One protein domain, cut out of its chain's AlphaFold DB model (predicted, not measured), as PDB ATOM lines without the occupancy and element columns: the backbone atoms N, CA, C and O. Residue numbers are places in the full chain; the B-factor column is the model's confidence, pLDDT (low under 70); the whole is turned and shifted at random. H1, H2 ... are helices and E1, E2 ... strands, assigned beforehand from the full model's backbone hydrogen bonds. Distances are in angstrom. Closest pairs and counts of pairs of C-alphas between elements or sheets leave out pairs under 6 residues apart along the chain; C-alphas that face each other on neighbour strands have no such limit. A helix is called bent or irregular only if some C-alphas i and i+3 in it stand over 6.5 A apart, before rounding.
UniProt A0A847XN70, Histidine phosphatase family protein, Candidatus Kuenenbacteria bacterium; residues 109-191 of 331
ATOM      1  N   ALA A 109      29.527 -11.418  37.601       79.44
ATOM      2  CA  ALA A 109      30.184 -11.551  36.302       79.44
ATOM      3  C   ALA A 109      31.103 -10.354  36.004       79.44
ATOM      4  O   ALA A 109      32.250 -10.548  35.592       79.44
ATOM      5  N   ILE A 110      30.646  -9.137  36.317       77.31
ATOM      6  CA  ILE A 110      31.425  -7.900  36.153       77.31
ATOM      7  C   ILE A 110      32.672  -7.945  37.043       77.31
ATOM      8  O   ILE A 110      33.780  -7.656  36.592       77.31
ATOM      9  N   LEU A 111      32.524  -8.373  38.301       77.69
ATOM     10  CA  LEU A 111      33.652  -8.484  39.235       77.69
ATOM     11  C   LEU A 111      34.712  -9.487  38.758       77.69
ATOM     12  O   LEU A 111      35.908  -9.273  38.980       77.69
ATOM     13  N   LYS A 112      34.287 -10.573  38.102       83.44
ATOM     14  CA  LYS A 112      35.196 -11.571  37.531       83.44
ATOM     15  C   LYS A 112      35.992 -11.001  36.355       83.44
ATOM     16  O   LYS A 112      37.208 -11.171  36.331       83.44
ATOM     17  N   GLU A 113      35.336 -10.319  35.416       83.94
ATOM     18  CA  GLU A 113      36.001  -9.689  34.263       83.94
ATOM     19  C   GLU A 113      37.027  -8.644  34.723       83.94
ATOM     20  O   GLU A 113      38.192  -8.684  34.333       83.94
ATOM     21  N   VAL A 114      36.623  -7.769  35.644       85.38
ATOM     22  CA  VAL A 114      37.475  -6.721  36.225       85.38
ATOM     23  C   VAL A 114      38.720  -7.306  36.881       85.38
ATOM     24  O   VAL A 114      39.817  -6.773  36.720       85.38
ATOM     25  N   LYS A 115      38.573  -8.416  37.613       86.94
ATOM     26  CA  LYS A 115      39.710  -9.104  38.228       86.94
ATOM     27  C   LYS A 115      40.720  -9.567  37.176       86.94
ATOM     28  O   LYS A 115      41.908  -9.338  37.381       86.94
ATOM     29  N   LEU A 116      40.263 -10.179  36.084       90.56
ATOM     30  CA  LEU A 116      41.144 -10.664  35.018       90.56
ATOM     31  C   LEU A 116      41.895  -9.510  34.349       90.56
ATOM     32  O   LEU A 116      43.114  -9.575  34.235       90.56
ATOM     33  N   LEU A 117      41.207  -8.409  34.032       91.00
ATOM     34  CA  LEU A 117      41.830  -7.225  33.426       91.00
ATOM     35  C   LEU A 117      42.952  -6.630  34.289       91.00
ATOM     36  O   LEU A 117      44.005  -6.253  33.775       91.00
ATOM     37  N   ILE A 118      42.750  -6.565  35.610       90.88
ATOM     38  CA  ILE A 118      43.782  -6.086  36.543       90.88
ATOM     39  C   ILE A 118      45.019  -6.984  36.470       90.88
ATOM     40  O   ILE A 118      46.147  -6.495  36.461       90.88
ATOM     41  N   GLU A 119      44.822  -8.298  36.439       93.69
ATOM     42  CA  GLU A 119      45.908  -9.275  36.437       93.69
ATOM     43  C   GLU A 119      46.656  -9.294  35.102       93.69
ATOM     44  O   GLU A 119      47.885  -9.326  35.103       93.69
ATOM     45  N   GLU A 120      45.940  -9.183  33.983       94.00
ATOM     46  CA  GLU A 120      46.512  -9.040  32.641       94.00
ATOM     47  C   GLU A 120      47.398  -7.785  32.553       94.00
ATOM     48  O   GLU A 120      48.566  -7.872  32.165       94.00
ATOM     49  N   ALA A 121      46.885  -6.628  32.991       94.25
ATOM     50  CA  ALA A 121      47.651  -5.381  33.028       94.25
ATOM     51  C   ALA A 121      48.886  -5.487  33.939       94.25
ATOM     52  O   ALA A 121      49.972  -5.040  33.570       94.25
ATOM     53  N   THR A 122      48.736  -6.139  35.096       95.50
ATOM     54  CA  THR A 122      49.830  -6.359  36.053       95.50
ATOM     55  C   THR A 122      50.951  -7.193  35.448       95.50
ATOM     56  O   THR A 122      52.116  -6.813  35.533       95.50
ATOM     57  N   LEU A 123      50.616  -8.324  34.826       95.88
ATOM     58  CA  LEU A 123      51.612  -9.188  34.198       95.88
ATOM     59  C   LEU A 123      52.292  -8.478  33.031       95.88
ATOM     60  O   LEU A 123      53.512  -8.545  32.914       95.88
ATOM     61  N   LYS A 124      51.532  -7.746  32.208       95.44
ATOM     62  CA  LYS A 124      52.090  -6.967  31.098       95.44
ATOM     63  C   LYS A 124      53.140  -5.960  31.575       95.44
ATOM     64  O   LYS A 124      54.218  -5.900  30.987       95.44
ATOM     65  N   GLU A 125      52.851  -5.199  32.631       96.56
ATOM     66  CA  GLU A 125      53.814  -4.267  33.240       96.56
ATOM     67  C   GLU A 125      55.050  -5.015  33.756       96.56
ATOM     68  O   GLU A 125      56.175  -4.654  33.423       96.56
ATOM     69  N   ILE A 126      54.867  -6.117  34.489       97.38
ATOM     70  CA  ILE A 126      55.988  -6.891  35.040       97.38
ATOM     71  C   ILE A 126      56.903  -7.438  33.935       97.38
ATOM     72  O   ILE A 126      58.121  -7.276  34.018       97.38
ATOM     73  N   TYR A 127      56.337  -8.050  32.893       96.19
ATOM     74  CA  TYR A 127      57.113  -8.633  31.796       96.19
ATOM     75  C   TYR A 127      57.821  -7.588  30.929       96.19
ATOM     76  O   TYR A 127      58.852  -7.895  30.335       96.19
ATOM     77  N   SER A 128      57.299  -6.362  30.854       96.25
ATOM     78  CA  SER A 128      57.895  -5.297  30.038       96.25
ATOM     79  C   SER A 128      58.885  -4.417  30.804       96.25
ATOM     80  O   SER A 128      59.906  -4.027  30.242       96.25
ATOM     81  N   GLU A 129      58.619  -4.124  32.078       96.81
ATOM     82  CA  GLU A 129      59.352  -3.110  32.851       96.81
ATOM     83  C   GLU A 129      60.177  -3.701  34.008       96.81
ATOM     84  O   GLU A 129      61.096  -3.052  34.514       96.81
ATOM     85  N   HIS A 130      59.916  -4.949  34.419       96.69
ATOM     86  CA  HIS A 130      60.514  -5.554  35.616       96.69
ATOM     87  C   HIS A 130      61.149  -6.930  35.339       96.69
ATOM     88  O   HIS A 130      60.718  -7.942  35.904       96.69
ATOM     89  N   PRO A 131      62.247  -6.994  34.556       94.75
ATOM     90  CA  PRO A 131      62.821  -8.252  34.064       94.75
ATOM     91  C   PRO A 131      63.245  -9.224  35.173       94.75
ATOM     92  O   PRO A 131      63.133 -10.434  35.016       94.75
ATOM     93  N   LYS A 132      63.686  -8.714  36.332       96.56
ATOM     94  CA  LYS A 132      64.040  -9.567  37.479       96.56
ATOM     95  C   LYS A 132      62.826 -10.298  38.056       96.56
ATOM     96  O   LYS A 132      62.926 -11.471  38.387       96.56
ATOM     97  N   LEU A 133      61.691  -9.609  38.182       97.00
ATOM     98  CA  LEU A 133      60.465 -10.211  38.702       97.00
ATOM     99  C   LEU A 133      59.827 -11.137  37.661       97.00
ATOM    100  O   LEU A 133      59.359 -12.213  38.021       97.00
ATOM    101  N   ALA A 134      59.880 -10.763  36.381       96.94
ATOM    102  CA  ALA A 134      59.477 -11.630  35.277       96.94
ATOM    103  C   ALA A 134      60.226 -12.974  35.307       96.94
ATOM    104  O   ALA A 134      59.595 -14.027  35.278       96.94
ATOM    105  N   GLN A 135      61.550 -12.943  35.490       96.62
ATOM    106  CA  GLN A 135      62.368 -14.153  35.582       96.62
ATOM    107  C   GLN A 135      62.010 -15.030  36.796       96.62
ATOM    108  O   GLN A 135      62.013 -16.257  36.692       96.62
ATOM    109  N   LEU A 136      61.685 -14.427  37.948       97.06
ATOM    110  CA  LEU A 136      61.209 -15.176  39.121       97.06
ATOM    111  C   LEU A 136      59.881 -15.891  38.835       97.06
ATOM    112  O   LEU A 136      59.718 -17.050  39.211       97.06
ATOM    113  N   ILE A 137      58.953 -15.219  38.148       96.44
ATOM    114  CA  ILE A 137      57.677 -15.814  37.735       96.44
ATOM    115  C   ILE A 137      57.929 -16.974  36.763       96.44
ATOM    116  O   ILE A 137      57.419 -18.066  36.986       96.44
ATOM    117  N   GLU A 138      58.750 -16.778  35.731       95.56
ATOM    118  CA  GLU A 138      59.099 -17.824  34.755       95.56
ATOM    119  C   GLU A 138      59.782 -19.036  35.398       95.56
ATOM    120  O   GLU A 138      59.515 -20.178  35.014       95.56
ATOM    121  N   SER A 139      60.624 -18.803  36.406       96.06
ATOM    122  CA  SER A 139      61.266 -19.879  37.164       96.06
ATOM    123  C   SER A 139      60.222 -20.691  37.935       96.06
ATOM    124  O   SER A 139      60.193 -21.912  37.815       96.06
ATOM    125  N   ALA A 140      59.294 -20.023  38.633       95.12
ATOM    126  CA  ALA A 140      58.198 -20.695  39.333       95.12
ATOM    127  C   ALA A 140      57.285 -21.483  38.376       95.12
ATOM    128  O   ALA A 140      56.864 -22.591  38.701       95.12
ATOM    129  N   LEU A 141      57.008 -20.946  37.184       94.69
ATOM    130  CA  LEU A 141      56.236 -21.646  36.151       94.69
ATOM    131  C   LEU A 141      56.962 -22.888  35.619       94.69
ATOM    132  O   LEU A 141      56.324 -23.904  35.368       94.69
ATOM    133  N   SER A 142      58.285 -22.819  35.460       91.88
ATOM    134  CA  SER A 142      59.097 -23.940  34.966       91.88
ATOM    135  C   SER A 142      59.166 -25.100  35.965       91.88
ATOM    136  O   SER A 142      59.306 -26.256  35.567       91.88
ATOM    137  N   GLU A 143      59.057 -24.797  37.259       91.38
ATOM    138  CA  GLU A 143      59.015 -25.783  38.342       91.38
ATOM    139  C   GLU A 143      57.608 -26.380  38.554       91.38
ATOM    140  O   GLU A 143      57.469 -27.459  39.138       91.38
ATOM    141  N   ASP A 144      56.555 -25.730  38.046       92.25
ATOM    142  CA  ASP A 144      55.172 -26.197  38.155       92.25
ATOM    143  C   ASP A 144      54.818 -27.236  37.082       92.25
ATOM    144  O   ASP A 144      54.106 -26.980  36.110       92.25
ATOM    145  N   ALA A 145      55.251 -28.474  37.315       83.94
ATOM    146  CA  ALA A 145      54.934 -29.613  36.451       83.94
ATOM    147  C   ALA A 145      53.419 -29.893  36.303       83.94
ATOM    148  O   ALA A 145      53.018 -30.636  35.407       83.94
ATOM    149  N   SER A 146      52.577 -29.337  37.181       88.38
ATOM    150  CA  SER A 146      51.128 -29.567  37.187       88.38
ATOM    151  C   SER A 146      50.327 -28.547  36.372       88.38
ATOM    152  O   SER A 146      49.136 -28.765  36.136       88.38
ATOM    153  N   GLY A 147      50.948 -27.435  35.957       88.12
ATOM    154  CA  GLY A 147      50.262 -26.307  35.318       88.12
ATOM    155  C   GLY A 147      49.250 -25.599  36.229       88.12
ATOM    156  O   GLY A 147      48.395 -24.852  35.753       88.12
ATOM    157  N   SER A 148      49.313 -25.842  37.540       91.88
ATOM    158  CA  SER A 148      48.430 -25.246  38.542       91.88
ATOM    159  C   SER A 148      48.537 -23.723  38.614       91.88
ATOM    160  O   SER A 148      47.547 -23.073  38.962       91.88
ATOM    161  N   LEU A 149      49.698 -23.166  38.253       94.75
ATOM    162  CA  LEU A 149      50.018 -21.739  38.223       94.75
ATOM    163  C   LEU A 149      49.496 -21.023  36.975       94.75
ATOM    164  O   LEU A 149      49.763 -19.836  36.805       94.75
ATOM    165  N   MET A 150      48.752 -21.710  36.113       95.31
ATOM    166  CA  MET A 150      48.137 -21.130  34.925       95.31
ATOM    167  C   MET A 150      46.619 -21.022  35.091       95.31
ATOM    168  O   MET A 150      45.979 -21.780  35.827       95.31
ATOM    169  N   LYS A 151      46.025 -20.060  34.388       94.19
ATOM    170  CA  LYS A 151      44.575 -19.917  34.235       94.19
ATOM    171  C   LYS A 151      44.227 -19.308  32.887       94.19
ATOM    172  O   LYS A 151      45.085 -18.797  32.179       94.19
ATOM    173  N   THR A 152      42.942 -19.314  32.562       91.62
ATOM    174  CA  THR A 152      42.425 -18.699  31.340       91.62
ATOM    175  C   THR A 152      41.995 -17.256  31.590       91.62
ATOM    176  O   THR A 152      41.279 -16.980  32.559       91.62
ATOM    177  N   ASN A 153      42.442 -16.351  30.722       88.81
ATOM    178  CA  ASN A 153      42.118 -14.929  30.756       88.81
ATOM    179  C   ASN A 153      40.722 -14.640  30.165       88.81
ATOM    180  O   ASN A 153      39.966 -15.554  29.820       88.81
ATOM    181  N   SER A 154      40.365 -13.358  30.049       76.88
ATOM    182  CA  SER A 154      39.061 -12.934  29.509       76.88
ATOM    183  C   SER A 154      38.859 -13.267  28.018       76.88
ATOM    184  O   SER A 154      37.722 -13.334  27.553       76.88
ATOM    185  N   GLN A 155      39.945 -13.526  27.288       84.88
ATOM    186  CA  GLN A 155      39.987 -13.795  25.846       84.88
ATOM    187  C   GLN A 155      40.133 -15.289  25.510       84.88
ATOM    188  O   GLN A 155      40.153 -15.661  24.340       84.88
ATOM    189  N   GLY A 156      40.207 -16.164  26.518       87.88
ATOM    190  CA  GLY A 156      40.407 -17.601  26.317       87.88
ATOM    191  C   GLY A 156      41.875 -18.038  26.250       87.88
ATOM    192  O   GLY A 156      42.149 -19.218  26.042       87.88
ATOM    193  N   GLU A 157      42.822 -17.127  26.462       91.19
ATOM    194  CA  GLU A 157      44.259 -17.400  26.413       91.19
ATOM    195  C   GLU A 157      44.801 -17.808  27.788       91.19
ATOM    196  O   GLU A 157      44.248 -17.453  28.832       91.19
ATOM    197  N   GLN A 158      45.899 -18.565  27.803       93.00
ATOM    198  CA  GLN A 158      46.573 -18.940  29.045       93.00
ATOM    199  C   GLN A 158      47.373 -17.760  29.601       93.00
ATOM    200  O   GLN A 158      48.160 -17.136  28.895       93.00
ATOM    201  N   MET A 159      47.202 -17.496  30.891       94.62
ATOM    202  CA  MET A 159      47.942 -16.493  31.644       94.62
ATOM    203  C   MET A 159      48.376 -17.055  32.996       94.62
ATOM    204  O   MET A 159      47.809 -18.027  33.497       94.62
ATOM    205  N   VAL A 160      49.345 -16.393  33.621       95.56
ATOM    206  CA  VAL A 160      49.793 -16.739  34.972       95.56
ATOM    207  C   VAL A 160      48.681 -16.467  35.986       95.56
ATOM    208  O   VAL A 160      48.107 -15.376  36.050       95.56
ATOM    209  N   ASP A 161      48.399 -17.454  36.828       94.88
ATOM    210  CA  ASP A 161      47.522 -17.323  37.978       94.88
ATOM    211  C   ASP A 161      48.288 -16.745  39.170       94.88
ATOM    212  O   ASP A 161      48.799 -17.460  40.035       94.88
ATOM    213  N   ILE A 162      48.354 -15.414  39.222       93.25
ATOM    214  CA  ILE A 162      49.125 -14.697  40.242       93.25
ATOM    215  C   ILE A 162      48.722 -15.025  41.688       93.25
ATOM    216  O   ILE A 162      49.517 -14.818  42.601       93.25
ATOM    217  N   GLU A 163      47.504 -15.526  41.920       90.75
ATOM    218  CA  GLU A 163      47.012 -15.878  43.260       90.75
ATOM    219  C   GLU A 163      47.617 -17.184  43.787       90.75
ATOM    220  O   GLU A 163      47.626 -17.411  44.999       90.75
ATOM    221  N   LYS A 164      48.152 -18.018  42.888       93.50
ATOM    222  CA  LYS A 164      48.773 -19.305  43.213       93.50
ATOM    223  C   LYS A 164      50.297 -19.275  43.207       93.50
ATOM    224  O   LYS A 164      50.911 -20.254  43.616       93.50
ATOM    225  N   LEU A 165      50.907 -18.167  42.783       94.94
ATOM    226  CA  LEU A 165      52.361 -18.002  42.830       94.94
ATOM    227  C   LEU A 165      52.903 -18.179  44.263       94.94
ATOM    228  O   LEU A 165      52.177 -17.939  45.229       94.94
ATOM    229  N   PRO A 166      54.185 -18.532  44.440       94.38
ATOM    230  CA  PRO A 166      54.846 -18.487  45.745       94.38
ATOM    231  C   PRO A 166      54.644 -17.145  46.472       94.38
ATOM    232  O   PRO A 166      54.634 -16.079  45.850       94.38
ATOM    233  N   LYS A 167      54.464 -17.172  47.802       91.00
ATOM    234  CA  LYS A 167      54.097 -15.975  48.594       91.00
ATOM    235  C   LYS A 167      55.123 -14.840  48.502       91.00
ATOM    236  O   LYS A 167      54.759 -13.669  48.581       91.00
ATOM    237  N   ASP A 168      56.397 -15.169  48.373       93.44
ATOM    238  CA  ASP A 168      57.500 -14.225  48.194       93.44
ATOM    239  C   ASP A 168      57.445 -13.515  46.832       93.44
ATOM    240  O   ASP A 168      57.683 -12.308  46.763       93.44
ATOM    241  N   ILE A 169      57.036 -14.218  45.772       95.56
ATOM    242  CA  ILE A 169      56.766 -13.618  44.459       95.56
ATOM    243  C   ILE A 169      55.490 -12.776  44.530       95.56
ATOM    244  O   ILE A 169      55.479 -11.626  44.098       95.56
ATOM    245  N   GLN A 170      54.432 -13.294  45.156       93.69
ATOM    246  CA  GLN A 170      53.179 -12.563  45.364       93.69
ATOM    247  C   GLN A 170      53.375 -11.214  46.068       93.69
ATOM    248  O   GLN A 170      52.739 -10.234  45.683       93.69
ATOM    249  N   ARG A 171      54.262 -11.143  47.071       92.44
ATOM    250  CA  ARG A 171      54.627  -9.885  47.751       92.44
ATOM    251  C   ARG A 171      55.261  -8.877  46.800       92.44
ATOM    252  O   ARG A 171      54.942  -7.700  46.879       92.44
ATOM    253  N   GLN A 172      56.107  -9.333  45.882       94.19
ATOM    254  CA  GLN A 172      56.726  -8.465  44.878       94.19
ATOM    255  C   GLN A 172      55.736  -8.039  43.785       94.19
ATOM    256  O   GLN A 172      55.859  -6.947  43.245       94.19
ATOM    257  N   VAL A 173      54.732  -8.868  43.483       94.12
ATOM    258  CA  VAL A 173      53.656  -8.555  42.526       94.12
ATOM    259  C   VAL A 173      52.632  -7.571  43.109       94.12
ATOM    260  O   VAL A 173      52.049  -6.782  42.362       94.12
ATOM    261  N   ALA A 174      52.384  -7.611  44.424       89.25
ATOM    262  CA  ALA A 174      51.308  -6.862  45.076       89.25
ATOM    263  C   ALA A 174      51.308  -5.345  44.772       89.25
ATOM    264  O   ALA A 174      50.243  -4.869  44.360       89.25
ATOM    265  N   PRO A 175      52.446  -4.618  44.803       86.94
ATOM    266  CA  PRO A 175      52.471  -3.186  44.494       86.94
ATOM    267  C   PRO A 175      52.058  -2.865  43.050       86.94
ATOM    268  O   PRO A 175      51.283  -1.936  42.803       86.94
ATOM    269  N   PHE A 176      52.507  -3.669  42.078       91.81
ATOM    270  CA  PHE A 176      52.124  -3.524  40.667       91.81
ATOM    271  C   PHE A 176      50.645  -3.843  40.462       91.81
ATOM    272  O   PHE A 176      49.929  -3.141  39.746       91.81
ATOM    273  N   ARG A 177      50.154  -4.878  41.149       89.19
ATOM    274  CA  ARG A 177      48.737  -5.236  41.137       89.19
ATOM    275  C   ARG A 177      47.872  -4.142  41.749       89.19
ATOM    276  O   ARG A 177      46.787  -3.876  41.240       89.19
ATOM    277  N   GLN A 178      48.322  -3.515  42.835       83.00
ATOM    278  CA  GLN A 178      47.665  -2.360  43.440       83.00
ATOM    279  C   GLN A 178      47.574  -1.206  42.440       83.00
ATOM    280  O   GLN A 178      46.473  -0.711  42.200       83.00
ATOM    281  N   LYS A 179      48.693  -0.831  41.809       85.06
ATOM    282  CA  LYS A 179      48.739   0.219  40.780       85.06
ATOM    283  C   LYS A 179      47.766  -0.065  39.632       85.06
ATOM    284  O   LYS A 179      47.039   0.830  39.204       85.06
ATOM    285  N   ASN A 180      47.696  -1.314  39.174       88.25
ATOM    286  CA  ASN A 180      46.858  -1.719  38.044       88.25
ATOM    287  C   ASN A 180      45.379  -1.953  38.379       88.25
ATOM    288  O   ASN A 180      44.580  -2.178  37.471       88.25
ATOM    289  N   GLN A 181      44.961  -1.802  39.643       81.81
ATOM    290  CA  GLN A 181      43.531  -1.760  39.984       81.81
ATOM    291  C   GLN A 181      42.787  -0.639  39.255       81.81
ATOM    292  O   GLN A 181      41.601  -0.804  38.976       81.81
ATOM    293  N   LYS A 182      43.490   0.439  38.881       79.00
ATOM    294  CA  LYS A 182      42.944   1.528  38.063       79.00
ATOM    295  C   LYS A 182      42.303   1.032  36.763       79.00
ATOM    296  O   LYS A 182      41.216   1.474  36.436       79.00
ATOM    297  N   VAL A 183      42.898   0.041  36.090       83.50
ATOM    298  CA  VAL A 183      42.388  -0.487  34.810       83.50
ATOM    299  C   VAL A 183      41.039  -1.176  35.014       83.50
ATOM    300  O   VAL A 183      40.086  -0.976  34.262       83.50
ATOM    301  N   GLY A 184      40.932  -1.962  36.086       81.56
ATOM    302  CA  GLY A 184      39.669  -2.578  36.471       81.56
ATOM    303  C   GLY A 184      38.610  -1.548  36.877       81.56
ATOM    304  O   GLY A 184      37.427  -1.726  36.585       81.56
ATOM    305  N   PHE A 185      39.027  -0.462  37.529       77.25
ATOM    306  CA  PHE A 185      38.138   0.631  37.917       77.25
ATOM    307  C   PHE A 185      37.635   1.408  36.706       77.25
ATOM    308  O   PHE A 185      36.433   1.617  36.606       77.25
ATOM    309  N   GLU A 186      38.497   1.748  35.750       77.12
ATOM    310  CA  GLU A 186      38.120   2.401  34.490       77.12
ATOM    311  C   GLU A 186      37.042   1.605  33.755       77.12
ATOM    312  O   GLU A 186      36.020   2.163  33.358       77.12
ATOM    313  N   LYS A 187      37.208   0.280  33.662       79.19
ATOM    314  CA  LYS A 187      36.206  -0.602  33.054       79.19
ATOM    315  C   LYS A 187      34.861  -0.552  33.784       79.19
ATOM    316  O   LYS A 187      33.824  -0.461  33.130       79.19
ATOM    317  N   MET A 188      34.863  -0.620  35.116       78.12
ATOM    318  CA  MET A 188      33.627  -0.538  35.906       78.12
ATOM    319  C   MET A 188      32.961   0.828  35.786       78.12
ATOM    320  O   MET A 188      31.748   0.903  35.621       78.12
ATOM    321  N   LEU A 189      33.753   1.897  35.851       74.38
ATOM    322  CA  LEU A 189      33.268   3.270  35.812       74.38
ATOM    323  C   LEU A 189      32.770   3.679  34.421       74.38
ATOM    324  O   LEU A 189      31.977   4.606  34.314       74.38
ATOM    325  N   ALA A 190      33.185   2.974  33.369       74.50
ATOM    326  CA  ALA A 190      32.633   3.122  32.027       74.50
ATOM    327  C   ALA A 190      31.265   2.435  31.846       74.50
ATOM    328  O   ALA A 190      30.608   2.669  30.834       74.50
ATOM    329  N   SER A 191      30.826   1.588  32.787       76.19
ATOM    330  CA  SER A 191      29.513   0.932  32.744       76.19
ATOM    331  C   SER A 191      28.483   1.737  33.550       76.19
ATOM    332  O   SER A 191      28.543   1.727  34.782       76.19
TER     333      SER A 191
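This is residues 109 to 191 of the 331 residues of the protein "Histidine phosphatase family protein" of Candidatus Kuenenbacteria bacterium (UniProt A0A847XN70). Two long helices, H1 and the kinked H3, pack on each other and run opposite ways; H2 turns off in a corner after H1, and the small hairpin E1 E2 folds back towards H1. The printed part has 83 residues, mostly helix, in the order H1, H2, E1, E2, H3, with E1 and E2 antiparallel. It is compact, radius of gyration of the C-alphas 12.8 A, yet elongated, spanning 40 by 24 by 20 A.

E1, residues 150 to 152, and E2, residues 158 to 160, form a hairpin; N 151 and O 159, 2.8 A apart, are within hydrogen-bond range. The closest C-alphas of E2 and H1, residues 109 to 129, are those of Met 159 and Glu 120, 7.7 A apart. H3, residues 167 to 189, touches H1 at a steep tilt of 56 degrees, closest at the C-alphas of Gly 184 and Val 114, 4.7 A. H2, residues 131 to 143, touches H1 only at the corner, closest at the C-alphas of Ala 134 and Tyr 127, 5.2 A. Every O i to N i+4 pair is within hydrogen-bond range in H1 and H2, and 14 of 19 in H3.

H1 starts at C-alpha 109, (30.184, -11.551, 36.302), and measures 30.6 A. H3, 31.1 A, ends at C-alpha 189, (33.268, 3.270, 35.812). H3 is only just irregular: C-alphas 172 and 175 are 6.8 A apart.

The printed part has no cut, and no printed residue is under 70 in pLDDT.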